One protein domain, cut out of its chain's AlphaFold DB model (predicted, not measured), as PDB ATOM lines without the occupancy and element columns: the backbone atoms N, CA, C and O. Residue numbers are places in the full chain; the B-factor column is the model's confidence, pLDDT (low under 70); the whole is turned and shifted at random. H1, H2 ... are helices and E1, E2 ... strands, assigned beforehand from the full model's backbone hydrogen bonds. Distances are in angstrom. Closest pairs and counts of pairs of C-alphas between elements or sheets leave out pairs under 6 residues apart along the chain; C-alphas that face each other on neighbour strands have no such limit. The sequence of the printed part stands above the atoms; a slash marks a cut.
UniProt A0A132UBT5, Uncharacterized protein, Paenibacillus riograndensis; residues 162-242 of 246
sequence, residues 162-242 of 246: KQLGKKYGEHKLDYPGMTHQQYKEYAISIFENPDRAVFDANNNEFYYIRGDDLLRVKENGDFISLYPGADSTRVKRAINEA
ATOM      1  N   LYS A 162     309.981 286.304 288.198       96.50
ATOM      2  CA  LYS A 162     308.921 286.722 289.125       96.50
ATOM      3  C   LYS A 162     308.034 287.786 288.484       96.50
ATOM      4  O   LYS A 162     306.810 287.691 288.570       96.50
ATOM      5  N   GLN A 163     308.637 288.765 287.813       97.69
ATOM      6  CA  GLN A 163     307.923 289.798 287.071       97.69
ATOM      7  C   GLN A 163     307.118 289.200 285.913       97.69
ATOM      8  O   GLN A 163     305.923 289.473 285.798       97.69
ATOM      9  N   LEU A 164     307.736 288.346 285.095       97.12
ATOM     10  CA  LEU A 164     307.079 287.681 283.972       97.12
ATOM     11  C   LEU A 164     305.902 286.817 284.449       97.12
ATOM     12  O   LEU A 164     304.806 286.916 283.901       97.12
ATOM     13  N   GLY A 165     306.098 286.019 285.506       97.06
ATOM     14  CA  GLY A 165     305.052 285.194 286.121       97.06
ATOM     15  C   GLY A 165     303.868 286.015 286.619       97.06
ATOM     16  O   GLY A 165     302.718 285.698 286.309       97.06
ATOM     17  N   LYS A 166     304.147 287.110 287.335       98.12
ATOM     18  CA  LYS A 166     303.120 288.030 287.835       98.12
ATOM     19  C   LYS A 166     302.294 288.628 286.694       98.12
ATOM     20  O   LYS A 166     301.070 288.610 286.763       98.12
ATOM     21  N   LYS A 167     302.950 289.136 285.646       98.00
ATOM     22  CA  LYS A 167     302.270 289.807 284.527       98.00
ATOM     23  C   LYS A 167     301.504 288.868 283.618       98.00
ATOM     24  O   LYS A 167     300.386 289.193 283.239       98.00
ATOM     25  N   TYR A 168     302.041 287.680 283.366       97.25
ATOM     26  CA  TYR A 168     301.282 286.621 282.713       97.25
ATOM     27  C   TYR A 168     300.009 286.276 283.501       97.25
ATOM     28  O   TYR A 168     298.948 286.120 282.909       97.25
ATOM     29  N   GLY A 169     300.087 286.194 284.835       96.56
ATOM     30  CA  GLY A 169     298.920 285.945 285.683       96.56
ATOM     31  C   GLY A 169     297.857 287.044 285.593       96.56
ATOM     32  O   GLY A 169     296.680 286.730 285.445       96.56
ATOM     33  N   GLU A 170     298.274 288.314 285.646       97.31
ATOM     34  CA  GLU A 170     297.381 289.481 285.535       97.31
ATOM     35  C   GLU A 170     296.664 289.549 284.174       97.31
ATOM     36  O   GLU A 170     295.489 289.899 284.135       97.31
ATOM     37  N   HIS A 171     297.335 289.156 283.087       96.81
ATOM     38  CA  HIS A 171     296.833 289.279 281.710       96.81
ATOM     39  C   HIS A 171     296.428 287.948 281.064       96.81
ATOM     40  O   HIS A 171     296.232 287.857 279.856       96.81
ATOM     41  N   LYS A 172     296.275 286.883 281.854       94.19
ATOM     42  CA  LYS A 172     295.948 285.548 281.329       94.19
ATOM     43  C   LYS A 172     294.610 285.510 280.583       94.19
ATOM     44  O   LYS A 172     294.458 284.746 279.635       94.19
ATOM     45  N   LEU A 173     293.635 286.296 281.040       95.62
ATOM     46  CA  LEU A 173     292.316 286.380 280.408       95.62
ATOM     47  C   LEU A 173     292.341 287.204 279.116       95.62
ATOM     48  O   LEU A 173     291.522 286.952 278.238       95.62
ATOM     49  N   ASP A 174     293.301 288.121 278.992       96.31
ATOM     50  CA  ASP A 174     293.487 288.951 277.800       96.31
ATOM     51  C   ASP A 174     294.052 288.132 276.623       96.31
ATOM     52  O   ASP A 174     293.827 288.475 275.465       96.31
ATOM     53  N   TYR A 175     294.721 287.006 276.912       95.00
ATOM     54  CA  TYR A 175     295.301 286.092 275.922       95.00
ATOM     55  C   TYR A 175     294.785 284.645 276.085       95.00
ATOM     56  O   TYR A 175     295.516 283.767 276.565       95.00
ATOM     57  N   PRO A 176     293.530 284.349 275.689       93.62
ATOM     58  CA  PRO A 176     292.925 283.034 275.893       93.62
ATOM     59  C   PRO A 176     293.727 281.903 275.238       93.62
ATOM     60  O   PRO A 176     294.027 281.935 274.048       93.62
ATOM     61  N   GLY A 177     294.054 280.872 276.020       92.62
ATOM     62  CA  GLY A 177     294.775 279.690 275.534       92.62
ATOM     63  C   GLY A 177     296.287 279.871 275.366       92.62
ATOM     64  O   GLY A 177     296.973 278.899 275.059       92.62
ATOM     65  N   MET A 178     296.823 281.067 275.616       96.00
ATOM     66  CA  MET A 178     298.260 281.318 275.566       96.00
ATOM     67  C   MET A 178     298.948 280.773 276.824       96.00
ATOM     68  O   MET A 178     298.544 281.055 277.953       96.00
ATOM     69  N   THR A 179     300.004 279.984 276.641       97.31
ATOM     70  CA  THR A 179     300.849 279.505 277.744       97.31
ATOM     71  C   THR A 179     301.823 280.584 278.221       97.31
ATOM     72  O   THR A 179     302.111 281.550 277.518       97.31
ATOM     73  N   HIS A 180     302.405 280.383 279.406       96.06
ATOM     74  CA  HIS A 180     303.424 281.282 279.954       96.06
ATOM     75  C   HIS A 180     304.631 281.472 279.016       96.06
ATOM     76  O   HIS A 180     305.140 282.583 278.870       96.06
ATOM     77  N   GLN A 181     305.063 280.394 278.355       96.56
ATOM     78  CA  GLN A 181     306.167 280.424 277.397       96.56
ATOM     79  C   GLN A 181     305.783 281.193 276.127       96.56
ATOM     80  O   GLN A 181     306.528 282.071 275.701       96.56
ATOM     81  N   GLN A 182     304.590 280.939 275.579       97.88
ATOM     82  CA  GLN A 182     304.088 281.661 274.406       97.88
ATOM     83  C   GLN A 182     303.915 283.157 274.679       97.88
ATOM     84  O   GLN A 182     304.198 283.965 273.808       97.88
ATOM     85  N   TYR A 183     303.521 283.545 275.894       98.00
ATOM     86  CA  TYR A 183     303.436 284.953 276.291       98.00
ATOM     87  C   TYR A 183     304.807 285.647 276.258       98.00
ATOM     88  O   TYR A 183     304.936 286.765 275.757       98.00
ATOM     89  N   LYS A 184     305.858 284.964 276.730       97.81
ATOM     90  CA  LYS A 184     307.241 285.456 276.644       97.81
ATOM     91  C   LYS A 184     307.723 285.558 275.196       97.81
ATOM     92  O   LYS A 184     308.289 286.578 274.812       97.81
ATOM     93  N   GLU A 185     307.506 284.515 274.400       97.38
ATOM     94  CA  GLU A 185     307.875 284.486 272.978       97.38
ATOM     95  C   GLU A 185     307.132 285.563 272.187       97.38
ATOM     96  O   GLU A 185     307.717 286.229 271.335       97.38
ATOM     97  N   TYR A 186     305.868 285.810 272.527       97.62
ATOM     98  CA  TYR A 186     305.080 286.857 271.903       97.62
ATOM     99  C   TYR A 186     305.630 288.251 272.230       97.62
ATOM    100  O   TYR A 186     305.818 289.050 271.311       97.62
ATOM    101  N   ALA A 187     306.011 288.512 273.487       97.56
ATOM    102  CA  ALA A 187     306.711 289.741 273.869       97.56
ATOM    103  C   ALA A 187     308.013 289.946 273.072       97.56
ATOM    104  O   ALA A 187     308.241 291.031 272.542       97.56
ATOM    105  N   ILE A 188     308.844 288.906 272.937       93.94
ATOM    106  CA  ILE A 188     310.074 288.969 272.126       93.94
ATOM    107  C   ILE A 188     309.732 289.305 270.676       93.94
ATOM    108  O   ILE A 188     310.323 290.215 270.102       93.94
ATOM    109  N   SER A 189     308.723 288.640 270.110       93.62
ATOM    110  CA  SER A 189     308.328 288.898 268.732       93.62
ATOM    111  C   SER A 189     307.928 290.362 268.534       93.62
ATOM    112  O   SER A 189     308.371 290.958 267.557       93.62
ATOM    113  N   ILE A 190     307.134 290.959 269.440       93.00
ATOM    114  CA  ILE A 190     306.700 292.371 269.373       93.00
ATOM    115  C   ILE A 190     307.901 293.311 269.432       93.00
ATOM    116  O   ILE A 190     307.945 294.278 268.680       93.00
ATOM    117  N   PHE A 191     308.880 293.017 270.283       90.62
ATOM    118  CA  PHE A 191     310.114 293.794 270.365       90.62
ATOM    119  C   PHE A 191     310.935 293.755 269.073       90.62
ATOM    120  O   PHE A 191     311.448 294.787 268.651       90.62
ATOM    121  N   GLU A 192     311.034 292.590 268.429       85.75
ATOM    122  CA  GLU A 192     311.807 292.423 267.194       85.75
ATOM    123  C   GLU A 192     311.142 293.080 265.978       85.75
ATOM    124  O   GLU A 192     311.841 293.599 265.110       85.75
ATOM    125  N   ASN A 193     309.806 293.065 265.894       83.75
ATOM    126  CA  ASN A 193     309.074 293.600 264.735       83.75
ATOM    127  C   ASN A 193     307.835 294.431 265.145       83.75
ATOM    128  O   ASN A 193     306.705 294.027 264.846       83.75
ATOM    129  N   PRO A 194     307.989 295.546 265.873       88.38
ATOM    130  CA  PRO A 194     306.857 296.374 266.278       88.38
ATOM    131  C   PRO A 194     306.259 297.113 265.073       88.38
ATOM    132  O   PRO A 194     306.986 297.522 264.170       88.38
ATOM    133  N   ASP A 195     304.955 297.384 265.104       83.06
ATOM    134  CA  ASP A 195     304.335 298.344 264.178       83.06
ATOM    135  C   ASP A 195     304.798 299.767 264.514       83.06
ATOM    136  O   ASP A 195     304.973 300.622 263.641       83.06
ATOM    137  N   ARG A 196     305.007 300.030 265.811       84.88
ATOM    138  CA  ARG A 196     305.514 301.304 266.317       84.88
ATOM    139  C   ARG A 196     306.284 301.129 267.620       84.88
ATOM    140  O   ARG A 196     305.855 300.393 268.503       84.88
ATOM    141  N   ALA A 197     307.369 301.882 267.772       87.50
ATOM    142  CA  ALA A 197     308.065 302.056 269.042       87.50
ATOM    143  C   ALA A 197     308.022 303.530 269.474       87.50
ATOM    144  O   ALA A 197     308.172 304.430 268.645       87.50
ATOM    145  N   VAL A 198     307.798 303.791 270.762       85.75
ATOM    146  CA  VAL A 198     307.823 305.141 271.342       85.75
ATOM    147  C   VAL A 198     308.395 305.104 272.755       85.75
ATOM    148  O   VAL A 198     308.221 304.126 273.475       85.75
ATOM    149  N   PHE A 199     309.088 306.164 273.154       85.81
ATOM    150  CA  PHE A 199     309.596 306.321 274.512       85.81
ATOM    151  C   PHE A 199     308.673 307.246 275.316       85.81
ATOM    152  O   PHE A 199     308.388 308.360 274.879       85.81
ATOM    153  N   ASP A 200     308.210 306.795 276.482       87.44
ATOM    154  CA  ASP A 200     307.467 307.612 277.446       87.44
ATOM    155  C   ASP A 200     308.431 308.193 278.484       87.44
ATOM    156  O   ASP A 200     308.868 307.508 279.417       87.44
ATOM    157  N   ALA A 201     308.728 309.484 278.340       82.56
ATOM    158  CA  ALA A 201     309.632 310.204 279.229       82.56
ATOM    159  C   ALA A 201     309.119 310.292 280.674       82.56
ATOM    160  O   ALA A 201     309.927 310.353 281.597       82.56
ATOM    161  N   ASN A 202     307.799 310.244 280.886       86.69
ATOM    162  CA  ASN A 202     307.211 310.369 282.221       86.69
ATOM    163  C   ASN A 202     307.464 309.128 283.082       86.69
ATOM    164  O   ASN A 202     307.597 309.233 284.299       86.69
ATOM    165  N   ASN A 203     307.498 307.952 282.452       88.25
ATOM    166  CA  ASN A 203     307.691 306.676 283.141       88.25
ATOM    167  C   ASN A 203     309.088 306.076 282.910       88.25
ATOM    168  O   ASN A 203     309.446 305.103 283.567       88.25
ATOM    169  N   ASN A 204     309.883 306.666 282.011       89.81
ATOM    170  CA  ASN A 204     311.170 306.146 281.558       89.81
ATOM    171  C   ASN A 204     311.057 304.723 280.969       89.81
ATOM    172  O   ASN A 204     311.811 303.809 281.316       89.81
ATOM    173  N   GLU A 205     310.073 304.545 280.084       93.81
ATOM    174  CA  GLU A 205     309.707 303.260 279.482       93.81
ATOM    175  C   GLU A 205     309.699 303.345 277.955       93.81
ATOM    176  O   GLU A 205     309.296 304.346 277.368       93.81
ATOM    177  N   PHE A 206     310.082 302.251 277.310       93.25
ATOM    178  CA  PHE A 206     309.845 301.995 275.900       93.25
ATOM    179  C   PHE A 206     308.533 301.238 275.709       93.25
ATOM    180  O   PHE A 206     308.269 300.235 276.380       93.25
ATOM    181  N   TYR A 207     307.726 301.719 274.771       94.62
ATOM    182  CA  TYR A 207     306.470 301.132 274.323       94.62
ATOM    183  C   TYR A 207     306.656 300.578 272.922       94.62
ATOM    184  O   TYR A 207     306.884 301.339 271.984       94.62
ATOM    185  N   TYR A 208     306.533 299.263 272.793       94.44
ATOM    186  CA  TYR A 208     306.510 298.550 271.522       94.44
ATOM    187  C   TYR A 208     305.071 298.114 271.265       94.44
ATOM    188  O   TYR A 208     304.466 297.440 272.097       94.44
ATOM    189  N   ILE A 209     304.509 298.550 270.144       93.44
ATOM    190  CA  ILE A 209     303.100 298.375 269.797       93.44
ATOM    191  C   ILE A 209     303.017 297.452 268.590       93.44
ATOM    192  O   ILE A 209     303.752 297.650 267.619       93.44
ATOM    193  N   ARG A 210     302.115 296.472 268.641       94.06
ATOM    194  CA  ARG A 210     301.733 295.657 267.486       94.06
ATOM    195  C   ARG A 210     300.237 295.374 267.536       94.06
ATOM    196  O   ARG A 210     299.775 294.723 268.468       94.06
ATOM    197  N   GLY A 211     299.493 295.837 266.538       93.88
ATOM    198  CA  GLY A 211     298.033 295.836 266.584       93.88
ATOM    199  C   GLY A 211     297.527 296.516 267.859       93.88
ATOM    200  O   GLY A 211     297.930 297.638 268.171       93.88
ATOM    201  N   ASP A 212     296.696 295.806 268.618       96.38
ATOM    202  CA  ASP A 212     296.121 296.295 269.877       96.38
ATOM    203  C   ASP A 212     297.051 296.089 271.088       96.38
ATOM    204  O   ASP A 212     296.804 296.621 272.179       96.38
ATOM    205  N   ASP A 213     298.145 295.347 270.912       97.56
ATOM    206  CA  ASP A 213     299.038 294.942 271.988       97.56
ATOM    207  C   ASP A 213     300.130 295.969 272.274       97.56
ATOM    208  O   ASP A 213     300.751 296.552 271.383       97.56
ATOM    209  N   LEU A 214     300.383 296.155 273.570       97.88
ATOM    210  CA  LEU A 214     301.414 297.023 274.109       97.88
ATOM    211  C   LEU A 214     302.398 296.205 274.944       97.88
ATOM    212  O   LEU A 214     302.066 295.705 276.020       97.88
ATOM    213  N   LEU A 215     303.645 296.178 274.496       98.25
ATOM    214  CA  LEU A 215     304.788 295.718 275.267       98.25
ATOM    215  C   LEU A 215     305.503 296.912 275.902       98.25
ATOM    216  O   LEU A 215     305.902 297.859 275.225       98.25
ATOM    217  N   ARG A 216     305.698 296.843 277.219       97.94
ATOM    218  CA  ARG A 216     306.400 297.854 278.016       97.94
ATOM    219  C   ARG A 216     307.738 297.310 278.489       97.94
ATOM    220  O   ARG A 216     307.790 296.237 279.098       97.94
ATOM    221  N   VAL A 217     308.795 298.082 278.268       96.75
ATOM    222  CA  VAL A 217     310.175 297.740 278.632       96.75
ATOM    223  C   VAL A 217     310.817 298.951 279.306       96.75
ATOM    224  O   VAL A 217     310.552 300.086 278.922       96.75
ATOM    225  N   LYS A 218     311.637 298.747 280.334       94.62
ATOM    226  CA  LYS A 218     312.413 299.835 280.944       94.62
ATOM    227  C   LYS A 218     313.526 300.302 280.012       94.62
ATOM    228  O   LYS A 218     313.931 299.597 279.094       94.62
ATOM    229  N   GLU A 219     314.098 301.462 280.317       87.62
ATOM    230  CA  GLU A 219     315.265 301.978 279.596       87.62
ATOM    231  C   GLU A 219     316.469 301.015 279.580       87.62
ATOM    232  O   GLU A 219     317.215 300.977 278.607       87.62
ATOM    233  N   ASN A 220     316.642 300.209 280.630       85.88
ATOM    234  CA  ASN A 220     317.720 299.223 280.736       85.88
ATOM    235  C   ASN A 220     317.412 297.875 280.050       85.88
ATOM    236  O   ASN A 220     318.209 296.950 280.172       85.88
ATOM    237  N   GLY A 221     316.265 297.740 279.374       90.44
ATOM    238  CA  GLY A 221     315.850 296.506 278.706       90.44
ATOM    239  C   GLY A 221     315.033 295.538 279.566       90.44
ATOM    240  O   GLY A 221     314.644 294.480 279.073       90.44
ATOM    241  N   ASP A 222     314.727 295.868 280.826       96.44
ATOM    242  CA  ASP A 222     313.912 294.994 281.679       96.44
ATOM    243  C   ASP A 222     312.443 294.967 281.238       96.44
ATOM    244  O   ASP A 222     311.796 296.007 281.076       96.44
ATOM    245  N   PHE A 223     311.880 293.764 281.130       98.06
ATOM    246  CA  PHE A 223     310.458 293.550 280.874       98.06
ATOM    247  C   PHE A 223     309.580 294.160 281.978       98.06
ATOM    248  O   PHE A 223     309.776 293.897 283.167       98.06
ATOM    249  N   ILE A 224     308.552 294.924 281.587       97.88
ATOM    250  CA  ILE A 224     307.567 295.491 282.518       97.88
ATOM    251  C   ILE A 224     306.230 294.770 282.418       97.88
ATOM    252  O   ILE A 224     305.707 294.367 283.455       97.88
ATOM    253  N   SER A 225     305.633 294.683 281.224       98.00
ATOM    254  CA  SER A 225     304.306 294.084 281.000       98.00
ATOM    255  C   SER A 225     304.012 293.928 279.507       98.00
ATOM    256  O   SER A 225     304.529 294.705 278.707       98.00
ATOM    257  N   LEU A 226     303.115 293.005 279.160       98.19
ATOM    258  CA  LEU A 226     302.501 292.872 277.834       98.19
ATOM    259  C   LEU A 226     300.981 292.697 277.990       98.19
ATOM    260  O   LEU A 226     300.548 291.836 278.757       98.19
ATOM    261  N   TYR A 227     300.184 293.539 277.336       97.94
ATOM    262  CA  TYR A 227     298.719 293.468 277.377       97.94
ATOM    263  C   TYR A 227     298.076 294.241 276.213       97.94
ATOM    264  O   TYR A 227     298.727 295.143 275.672       97.94
ATOM    265  N   PRO A 228     296.795 293.981 275.884       97.25
ATOM    266  CA  PRO A 228     296.037 294.785 274.928       97.25
ATOM    267  C   PRO A 228     295.846 296.200 275.482       97.25
ATOM    268  O   PRO A 228     295.080 296.447 276.416       97.25
ATOM    269  N   GLY A 229     296.629 297.144 274.975       95.94
ATOM    270  CA  GLY A 229     296.814 298.445 275.608       95.94
ATOM    271  C   GLY A 229     297.355 299.531 274.692       95.94
ATOM    272  O   GLY A 229     297.679 300.617 275.190       95.94
ATOM    273  N   ALA A 230     297.447 299.269 273.387       93.31
ATOM    274  CA  ALA A 230     297.967 300.206 272.395       93.31
ATOM    275  C   ALA A 230     297.216 301.549 272.408       93.31
ATOM    276  O   ALA A 230     297.822 302.607 272.274       93.31
ATOM    277  N   ASP A 231     295.911 301.525 272.682       93.19
ATOM    278  CA  ASP A 231     295.059 302.717 272.705       93.19
ATOM    279  C   ASP A 231     294.952 303.425 274.060       93.19
ATOM    280  O   ASP A 231     294.182 304.384 274.221       93.19
ATOM    281  N   SER A 232     295.716 302.968 275.050       93.81
ATOM    282  CA  SER A 232     295.681 303.545 276.388       93.81
ATOM    283  C   SER A 232     296.128 305.012 276.389       93.81
ATOM    284  O   SER A 232     296.989 305.437 275.616       93.81
ATOM    285  N   THR A 233     295.580 305.805 277.315       92.88
ATOM    286  CA  THR A 233     295.883 307.241 277.439       92.88
ATOM    287  C   THR A 233     297.384 307.517 277.548       92.88
ATOM    288  O   THR A 233     297.868 308.504 277.003       92.88
ATOM    289  N   ARG A 234     298.140 306.622 278.201       91.44
ATOM    290  CA  ARG A 234     299.604 306.732 278.313       91.44
ATOM    291  C   ARG A 234     300.310 306.609 276.962       91.44
ATOM    292  O   ARG A 234     301.230 307.371 276.705       91.44
ATOM    293  N   VAL A 235     299.857 305.700 276.096       90.56
ATOM    294  CA  VAL A 235     300.452 305.493 274.771       90.56
ATOM    295  C   VAL A 235     300.120 306.679 273.880       90.56
ATOM    296  O   VAL A 235     301.018 307.259 273.278       90.56
ATOM    297  N   LYS A 236     298.854 307.109 273.868       91.56
ATOM    298  CA  LYS A 236     298.414 308.295 273.118       91.56
ATOM    299  C   LYS A 236     299.186 309.548 273.530       91.56
ATOM    300  O   LYS A 236     299.615 310.308 272.667       91.56
ATOM    301  N   ARG A 237     299.418 309.730 274.834       89.38
ATOM    302  CA  ARG A 237     300.247 310.818 275.363       89.38
ATOM    303  C   ARG A 237     301.699 310.705 274.898       89.38
ATOM    304  O   ARG A 237     302.191 311.659 274.314       89.38
ATOM    305  N   ALA A 238     302.345 309.552 275.085       83.75
ATOM    306  CA  ALA A 238     303.734 309.342 274.665       83.75
ATOM    307  C   ALA A 238     303.923 309.577 273.154       83.75
ATOM    308  O   ALA A 238     304.895 310.191 272.728       83.75
ATOM    309  N   ILE A 239     302.956 309.155 272.334       82.75
ATOM    310  CA  ILE A 239     302.928 309.415 270.889       82.75
ATOM    311  C   ILE A 239     302.816 310.913 270.585       82.75
ATOM    312  O   ILE A 239     303.523 311.410 269.709       82.75
ATOM    313  N   ASN A 240     301.929 311.629 271.278       80.25
ATOM    314  CA  ASN A 240     301.741 313.065 271.077       80.25
ATOM    315  C   ASN A 240     303.001 313.859 271.470       80.25
ATOM    316  O   ASN A 240     303.490 314.673 270.689       80.25
ATOM    317  N   GLU A 241     303.580 313.545 272.630       76.19
ATOM    318  CA  GLU A 241     304.836 314.133 273.109       76.19
ATOM    319  C   GLU A 241     305.990 313.861 272.129       76.19
ATOM    320  O   GLU A 241     306.721 314.780 271.751       76.19
ATOM    321  N   ALA A 242     306.120 312.624 271.636       67.12
ATOM    322  CA  ALA A 242     307.138 312.259 270.649       67.12
ATOM    323  C   ALA A 242     306.993 313.042 269.333       67.12
ATOM    324  O   ALA A 242     308.000 313.397 268.719       67.12
TER     325      ALA A 242
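What this domain is: This is residues 162 to 242 of the 246 residues of an uncharacterized protein of Paenibacillus riograndensis (UniProt A0A132UBT5). What does the model look like? A twisted sheet of four strands, E1 to E4, lies between two helices that cross its strands on opposite faces, H2 towards the E4 edge and H3 towards the E1 edge, while a third helix, H1, sits at the edge strand E4 and meets H2. What is it made of? The printed part has 81 residues, with three named helices and four named strands in the order H1 H2 E1 E2 E3 E4 H3, in the mixed class of helices and strands; the sheet's order is E1 - E2 - E3 - E4, all antiparallel. How large is it? It is compact, with a radius of gyration of the C-alphas of 12.1 A and spans of 35 by 24 by 22 A.

Where its parts are: Where are the strands? E1 is residues 196 to 200, 12.9 A long; E2 is 205 to 210, 16.3 A; E3 is 213 to 218, 16.8 A; E4 is 223 to 228, 15.6 A, beginning at C-alpha 223 at (310.458, 293.550, 280.874). Where are the helices? H1 is residues 162 to 170, 12.4 A long, from C-alpha 162 at (308.921, 286.722, 289.125). H2 is residues 180 to 192, 18.9 A; H3 is residues 233 to 242, 14.1 A, ending at C-alpha 242 at (307.138, 312.259, 270.649).

How they stand to each other: How do the strands pair? E1 to E4 form a meander, each strand the antiparallel neighbour of the one before, and each neighbour pair is a hairpin. Within hydrogen-bond range are N 198 and O 207 at 2.9 A for E1 and E2, N 206 and O 217 at 2.7 A for E2 and E3, and N 214 and O 227 at 2.9 A for E3 and E4. What is on the sheet's faces? There are three layers, helices on both faces of a sheet: H2, at a height over the sheet of 9.3 A, runs across the strands at 84 degrees to E4 on the local plane, its Ala 187 C-alpha 6.4 A from that of Leu 215 in E3. H3, on the opposite face at a height of 8.8 A, runs across at 88 degrees to E1 on the local plane, and the closest C-alphas of the two are Asp 200 and Ala 238, 5.0 A apart. Where is H1? It only grazes the sheet with residues 163 to 170, the closest C-alphas of H1 and E4 being Lys 167 and Ser 225, 5.9 A apart. It touches residues 180 to 184 of H2 alone, about perpendicular at 80 degrees, with the C-alphas of Tyr 168 and His 180 closest at 6.4 A. How are the helix backbones? In H1, H2 and H3 every O i to N i+4 pair is within hydrogen-bond range.

The domain as a whole: How far does it reach? The two C-alphas farthest apart are those of Gly 177 and Glu 241, 36.0 A. Are there cuts or long links? The printed part has no cut and no long link; H1 to H2, nine residues, is short, and the others are tight. Where is confidence low? The mean pLDDT of the printed part is 92.7, and residue 242 alone is under 70.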